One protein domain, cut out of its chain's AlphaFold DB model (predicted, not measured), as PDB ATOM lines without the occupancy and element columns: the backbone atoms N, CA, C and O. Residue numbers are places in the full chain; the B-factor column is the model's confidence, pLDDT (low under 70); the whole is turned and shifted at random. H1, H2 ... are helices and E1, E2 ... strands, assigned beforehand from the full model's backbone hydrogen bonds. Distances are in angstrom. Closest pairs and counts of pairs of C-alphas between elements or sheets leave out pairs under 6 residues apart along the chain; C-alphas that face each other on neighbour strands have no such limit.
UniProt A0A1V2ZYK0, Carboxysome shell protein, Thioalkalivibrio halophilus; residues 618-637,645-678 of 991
ATOM      1  N   LYS A 618     149.870 149.620 191.543       59.38
ATOM      2  CA  LYS A 618     151.013 149.878 190.643       59.38
ATOM      3  C   LYS A 618     152.008 148.711 190.538       59.38
ATOM      4  O   LYS A 618     152.727 148.622 189.548       59.38
ATOM      5  N   VAL A 619     152.079 147.851 191.550       65.69
ATOM      6  CA  VAL A 619     152.814 146.585 191.490       65.69
ATOM      7  C   VAL A 619     151.842 145.489 191.891       65.69
ATOM      8  O   VAL A 619     151.245 145.568 192.964       65.69
ATOM      9  N   GLY A 620     151.686 144.501 191.020       70.69
ATOM     10  CA  GLY A 620     150.924 143.287 191.263       70.69
ATOM     11  C   GLY A 620     151.792 142.063 190.998       70.69
ATOM     12  O   GLY A 620     152.754 142.123 190.227       70.69
ATOM     13  N   VAL A 621     151.427 140.960 191.638       77.44
ATOM     14  CA  VAL A 621     151.842 139.625 191.208       77.44
ATOM     15  C   VAL A 621     150.890 139.180 190.094       77.44
ATOM     16  O   VAL A 621     149.699 139.506 190.119       77.44
ATOM     17  N   MET A 622     151.423 138.475 189.106       79.38
ATOM     18  CA  MET A 622     150.667 137.726 188.105       79.38
ATOM     19  C   MET A 622     151.415 136.423 187.812       79.38
ATOM     20  O   MET A 622     152.640 136.380 187.945       79.38
ATOM     21  N   HIS A 623     150.706 135.380 187.398       82.00
ATOM     22  CA  HIS A 623     151.323 134.131 186.948       82.00
ATOM     23  C   HIS A 623     151.360 134.109 185.421       82.00
ATOM     24  O   HIS A 623     150.398 134.536 184.789       82.00
ATOM     25  N   THR A 624     152.440 133.631 184.805       81.88
ATOM     26  CA  THR A 624     152.429 133.315 183.366       81.88
ATOM     27  C   THR A 624     151.504 132.126 183.085       81.88
ATOM     28  O   THR A 624     151.160 131.370 183.995       81.88
ATOM     29  N   LEU A 625     151.140 131.899 181.823       79.56
ATOM     30  CA  LEU A 625     150.451 130.684 181.367       79.56
ATOM     31  C   LEU A 625     151.264 129.410 181.689       79.56
ATOM     32  O   LEU A 625     150.699 128.335 181.862       79.56
ATOM     33  N   HIS A 626     152.585 129.549 181.843       75.19
ATOM     34  CA  HIS A 626     153.508 128.520 182.338       75.19
ATOM     35  C   HIS A 626     153.593 128.413 183.881       75.19
ATOM     36  O   HIS A 626     154.416 127.660 184.399       75.19
ATOM     37  N   GLY A 627     152.786 129.167 184.637       75.88
ATOM     38  CA  GLY A 627     152.748 129.149 186.107       75.88
ATOM     39  C   GLY A 627     153.895 129.888 186.814       75.88
ATOM     40  O   GLY A 627     154.057 129.751 188.025       75.88
ATOM     41  N   GLY A 628     154.706 130.663 186.090       79.50
ATOM     42  CA  GLY A 628     155.819 131.432 186.655       79.50
ATOM     43  C   GLY A 628     155.352 132.731 187.313       79.50
ATOM     44  O   GLY A 628     154.663 133.529 186.682       79.50
ATOM     45  N   GLU A 629     155.745 132.973 188.567       81.38
ATOM     46  CA  GLU A 629     155.394 134.199 189.297       81.38
ATOM     47  C   GLU A 629     156.168 135.421 188.759       81.38
ATOM     48  O   GLU A 629     157.400 135.478 188.817       81.38
ATOM     49  N   VAL A 630     155.441 136.434 188.277       76.19
ATOM     50  CA  VAL A 630     155.987 137.698 187.769       76.19
ATOM     51  C   VAL A 630     155.440 138.870 188.589       76.19
ATOM     52  O   VAL A 630     154.260 139.211 188.536       76.19
ATOM     53  N   SER A 631     156.326 139.538 189.329       74.81
ATOM     54  CA  SER A 631     156.026 140.783 190.051       74.81
ATOM     55  C   SER A 631     156.320 141.998 189.164       74.81
ATOM     56  O   SER A 631     157.487 142.308 188.911       74.81
ATOM     57  N   GLY A 632     155.291 142.744 188.754       70.44
ATOM     58  CA  GLY A 632     155.451 143.892 187.855       70.44
ATOM     59  C   GLY A 632     154.294 144.892 187.881       70.44
ATOM     60  O   GLY A 632     153.362 144.789 188.677       70.44
ATOM     61  N   THR A 633     154.347 145.888 186.996       71.69
ATOM     62  CA  THR A 633     153.190 146.741 186.690       71.69
ATOM     63  C   THR A 633     152.165 145.911 185.928       71.69
ATOM     64  O   THR A 633     152.357 145.647 184.743       71.69
ATOM     65  N   ARG A 634     151.101 145.472 186.607       68.50
ATOM     66  CA  ARG A 634     150.051 144.645 186.005       68.50
ATOM     67  C   ARG A 634     149.294 145.447 184.944       68.50
ATOM     68  O   ARG A 634     148.642 146.438 185.268       68.50
ATOM     69  N   VAL A 635     149.412 145.020 183.689       68.62
ATOM     70  CA  VAL A 635     148.623 145.533 182.564       68.62
ATOM     71  C   VAL A 635     147.329 144.727 182.534       68.62
ATOM     72  O   VAL A 635     147.254 143.695 181.880       68.62
ATOM     73  N   ASP A 636     146.353 145.160 183.330       61.59
ATOM     74  CA  ASP A 636     145.011 144.577 183.340       61.59
ATOM     75  C   ASP A 636     144.043 145.470 182.558       61.59
ATOM     76  O   ASP A 636     144.186 146.698 182.575       61.59
ATOM     77  N   SER A 637     143.045 144.865 181.914       61.66
ATOM     78  CA  SER A 637     141.924 145.600 181.314       61.66
ATOM     79  C   SER A 637     141.135 146.312 182.405       61.66
ATOM     80  O   SER A 637     140.941 145.764 183.498       61.66
ATOM     81  N   GLU A 645     139.446 145.916 174.915       64.69
ATOM     82  CA  GLU A 645     139.078 144.517 174.674       64.69
ATOM     83  C   GLU A 645     139.633 143.963 173.343       64.69
ATOM     84  O   GLU A 645     139.733 142.744 173.162       64.69
ATOM     85  N   TYR A 646     139.994 144.829 172.383       62.06
ATOM     86  CA  TYR A 646     140.288 144.443 170.992       62.06
ATOM     87  C   TYR A 646     141.693 143.841 170.794       62.06
ATOM     88  O   TYR A 646     142.545 144.359 170.071       62.06
ATOM     89  N   GLY A 647     141.930 142.694 171.427       69.50
ATOM     90  CA  GLY A 647     143.158 141.914 171.289       69.50
ATOM     91  C   GLY A 647     143.596 141.189 172.557       69.50
ATOM     92  O   GLY A 647     144.367 140.241 172.431       69.50
ATOM     93  N   GLY A 648     143.083 141.568 173.736       72.88
ATOM     94  CA  GLY A 648     143.488 140.990 175.028       72.88
ATOM     95  C   GLY A 648     143.385 139.462 175.071       72.88
ATOM     96  O   GLY A 648     144.319 138.790 175.492       72.88
ATOM     97  N   CYS A 649     142.318 138.896 174.500       77.56
ATOM     98  CA  CYS A 649     142.095 137.448 174.433       77.56
ATOM     99  C   CYS A 649     142.903 136.696 173.354       77.56
ATOM    100  O   CYS A 649     142.594 135.542 173.059       77.56
ATOM    101  N   LYS A 650     143.919 137.311 172.734       77.56
ATOM    102  CA  LYS A 650     144.849 136.608 171.834       77.56
ATOM    103  C   LYS A 650     146.101 136.158 172.603       77.56
ATOM    104  O   LYS A 650     146.602 136.917 173.434       77.56
ATOM    105  N   PRO A 651     146.647 134.958 172.325       74.25
ATOM    106  CA  PRO A 651     147.916 134.536 172.908       74.25
ATOM    107  C   PRO A 651     149.060 135.418 172.392       74.25
ATOM    108  O   PRO A 651     149.189 135.661 171.189       74.25
ATOM    109  N   ILE A 652     149.901 135.895 173.309       71.62
ATOM    110  CA  ILE A 652     151.057 136.742 172.999       71.62
ATOM    111  C   ILE A 652     152.234 135.858 172.575       71.62
ATOM    112  O   ILE A 652     152.719 135.032 173.346       71.62
ATOM    113  N   THR A 653     152.754 136.055 171.364       67.81
ATOM    114  CA  THR A 653     153.939 135.331 170.880       67.81
ATOM    115  C   THR A 653     155.229 135.964 171.410       67.81
ATOM    116  O   THR A 653     155.758 136.901 170.806       67.81
ATOM    117  N   GLY A 654     155.765 135.459 172.523       66.38
ATOM    118  CA  GLY A 654     157.061 135.896 173.053       66.38
ATOM    119  C   GLY A 654     157.178 135.756 174.567       66.38
ATOM    120  O   GLY A 654     156.678 134.806 175.153       66.38
ATOM    121  N   THR A 655     157.868 136.705 175.202       66.88
ATOM    122  CA  THR A 655     157.909 136.818 176.666       66.88
ATOM    123  C   THR A 655     156.590 137.393 177.173       66.88
ATOM    124  O   THR A 655     156.263 138.541 176.863       66.88
ATOM    125  N   GLU A 656     155.857 136.601 177.944       70.62
ATOM    126  CA  GLU A 656     154.549 136.953 178.496       70.62
ATOM    127  C   GLU A 656     154.636 138.178 179.428       70.62
ATOM    128  O   GLU A 656     155.458 138.225 180.344       70.62
ATOM    129  N   TYR A 657     153.788 139.185 179.183       71.25
ATOM    130  CA  TYR A 657     153.640 140.393 180.017       71.25
ATOM    131  C   TYR A 657     152.207 140.577 180.558       71.25
ATOM    132  O   TYR A 657     151.913 141.565 181.233       71.25
ATOM    133  N   VAL A 658     151.330 139.621 180.247       76.25
ATOM    134  CA  VAL A 658     149.950 139.475 180.716       76.25
ATOM    135  C   VAL A 658     149.875 138.113 181.395       76.25
ATOM    136  O   VAL A 658     150.415 137.146 180.860       76.25
ATOM    137  N   GLY A 659     149.255 138.039 182.572       78.38
ATOM    138  CA  GLY A 659     149.163 136.788 183.326       78.38
ATOM    139  C   GLY A 659     147.956 135.923 182.957       78.38
ATOM    140  O   GLY A 659     146.970 136.426 182.416       78.38
ATOM    141  N   SER A 660     147.997 134.641 183.326       78.94
ATOM    142  CA  SER A 660     146.875 133.694 183.213       78.94
ATOM    143  C   SER A 660     145.589 134.261 183.815       78.94
ATOM    144  O   SER A 660     144.545 134.220 183.168       78.94
ATOM    145  N   ASP A 661     145.697 134.900 184.987       77.75
ATOM    146  CA  ASP A 661     144.585 135.519 185.713       77.75
ATOM    147  C   ASP A 661     143.745 136.483 184.839       77.75
ATOM    148  O   ASP A 661     142.554 136.644 185.078       77.75
ATOM    149  N   HIS A 662     144.361 137.158 183.858       79.12
ATOM    150  CA  HIS A 662     143.684 138.104 182.957       79.12
ATOM    151  C   HIS A 662     142.881 137.382 181.866       79.12
ATOM    152  O   HIS A 662     141.759 137.774 181.551       79.12
ATOM    153  N   TYR A 663     143.419 136.288 181.321       78.56
ATOM    154  CA  TYR A 663     142.686 135.437 180.382       78.56
ATOM    155  C   TYR A 663     141.504 134.734 181.074       78.56
ATOM    156  O   TYR A 663     140.429 134.609 180.487       78.56
ATOM    157  N   GLU A 664     141.656 134.350 182.344       76.50
ATOM    158  CA  GLU A 664     140.558 133.806 183.154       76.50
ATOM    159  C   GLU A 664     139.443 134.838 183.393       76.50
ATOM    160  O   GLU A 664     138.276 134.532 183.147       76.50
ATOM    161  N   THR A 665     139.772 136.064 183.827       75.69
ATOM    162  CA  THR A 665     138.757 137.078 184.172       75.69
ATOM    163  C   THR A 665     138.117 137.774 182.973       75.69
ATOM    164  O   THR A 665     136.932 138.100 183.049       75.69
ATOM    165  N   LEU A 666     138.860 138.018 181.886       74.44
ATOM    166  CA  LEU A 666     138.357 138.745 180.714       74.44
ATOM    167  C   LEU A 666     137.797 137.814 179.628       74.44
ATOM    168  O   LEU A 666     136.821 138.161 178.964       74.44
ATOM    169  N   CYS A 667     138.409 136.640 179.437       79.12
ATOM    170  CA  CYS A 667     138.146 135.771 178.285       79.12
ATOM    171  C   CYS A 667     137.431 134.462 178.654       79.12
ATOM    172  O   CYS A 667     136.945 133.766 177.762       79.12
ATOM    173  N   GLY A 668     137.369 134.107 179.944       76.94
ATOM    174  CA  GLY A 668     136.733 132.881 180.441       76.94
ATOM    175  C   GLY A 668     137.449 131.577 180.060       76.94
ATOM    176  O   GLY A 668     136.933 130.497 180.340       76.94
ATOM    177  N   ALA A 669     138.617 131.666 179.419       77.75
ATOM    178  CA  ALA A 669     139.437 130.538 178.997       77.75
ATOM    179  C   ALA A 669     140.904 130.969 178.869       77.75
ATOM    180  O   ALA A 669     141.209 131.995 178.258       77.75
ATOM    181  N   THR A 670     141.818 130.162 179.405       77.88
ATOM    182  CA  THR A 670     143.262 130.328 179.219       77.88
ATOM    183  C   THR A 670     143.696 129.722 177.876       77.88
ATOM    184  O   THR A 670     143.351 128.576 177.584       77.88
ATOM    185  N   PRO A 671     144.432 130.459 177.022       76.88
ATOM    186  CA  PRO A 671     144.994 129.892 175.801       76.88
ATOM    187  C   PRO A 671     146.172 128.958 176.119       76.88
ATOM    188  O   PRO A 671     146.875 129.145 177.111       76.88
ATOM    189  N   GLU A 672     146.425 127.980 175.245       76.00
ATOM    190  CA  GLU A 672     147.626 127.141 175.332       76.00
ATOM    191  C   GLU A 672     148.892 128.002 175.164       76.00
ATOM    192  O   GLU A 672     148.959 128.886 174.304       76.00
ATOM    193  N   ALA A 673     149.889 127.766 176.018       72.00
ATOM    194  CA  ALA A 673     151.074 128.608 176.098       72.00
ATOM    195  C   ALA A 673     152.035 128.361 174.919       72.00
ATOM    196  O   ALA A 673     152.345 127.224 174.565       72.00
ATOM    197  N   GLY A 674     152.529 129.441 174.304       68.19
ATOM    198  CA  GLY A 674     153.498 129.357 173.207       68.19
ATOM    199  C   GLY A 674     154.896 128.929 173.684       68.19
ATOM    200  O   GLY A 674     155.246 129.181 174.833       68.19
ATOM    201  N   PRO A 675     155.737 128.325 172.820       65.62
ATOM    202  CA  PRO A 675     157.043 127.801 173.223       65.62
ATOM    203  C   PRO A 675     157.958 128.888 173.811       65.62
ATOM    204  O   PRO A 675     158.212 129.916 173.177       65.62
ATOM    205  N   GLU A 676     158.480 128.640 175.017       66.44
ATOM    206  CA  GLU A 676     159.297 129.606 175.753       66.44
ATOM    207  C   GLU A 676     160.585 129.973 174.992       66.44
ATOM    208  O   GLU A 676     161.380 129.121 174.587       66.44
ATOM    209  N   LYS A 677     160.845 131.278 174.851       67.69
ATOM    210  CA  LYS A 677     162.049 131.793 174.181       67.69
ATOM    211  C   LYS A 677     163.357 131.473 174.926       67.69
ATOM    212  O   LYS A 677     164.415 131.509 174.299       67.69
ATOM    213  N   VAL A 678     163.314 131.238 176.242       72.62
ATOM    214  CA  VAL A 678     164.492 131.110 177.123       72.62
ATOM    215  C   VAL A 678     164.300 129.978 178.140       72.62
ATOM    216  O   VAL A 678     164.145 130.218 179.332       72.62
TER     217      VAL A 678
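What this domain is: This is residues 618 to 637 and 645 to 678 of the 991 residues of the protein "Carboxysome shell protein" of Thioalkalivibrio halophilus (UniProt A0A1V2ZYK0). This domain has little regular structure: a small hairpin of two strands, E1 and E2, and one short helix, H1, whose first residue comes near the end of E1, in a body made mostly of loops. The printed part has 54 residues, with E1, E2 and H1 in that order; the sheet E1 - E2 is antiparallel. The class is mixed, with only 16 residues in named elements. The whole is compact and rounded, with a radius of gyration of the C-alphas of 10.6 A and spans of 27 by 23 by 16 A.

Where its parts are: E1, residues 620 to 623, begins at C-alpha (150.924, 143.287, 191.263) and is 10.1 A long. E2 is residues 629 to 632, 9.8 A. H1, residues 660 to 667, 10.2 A, ends at C-alpha (138.146, 135.771, 178.285).

How they stand to each other: E1 and E2 form a hairpin with a tight link, their directions at 147 degrees; N 630 and O 622 are 2.8 A apart, within hydrogen-bond range. The closest C-alphas of E1 and H1, His 623 and Ser 660, are 5.8 A apart. In H1, every O i to N i+4 pair is within hydrogen-bond range.

The domain as a whole: Residues 638 to 644 are not printed; C-alphas 637 and 645 are 7.3 A apart across the cut. Residues 645 to 659 hold no named element. Mean pLDDT of the printed part is 73.1, with 16 residues under 70, among them 634 to 637.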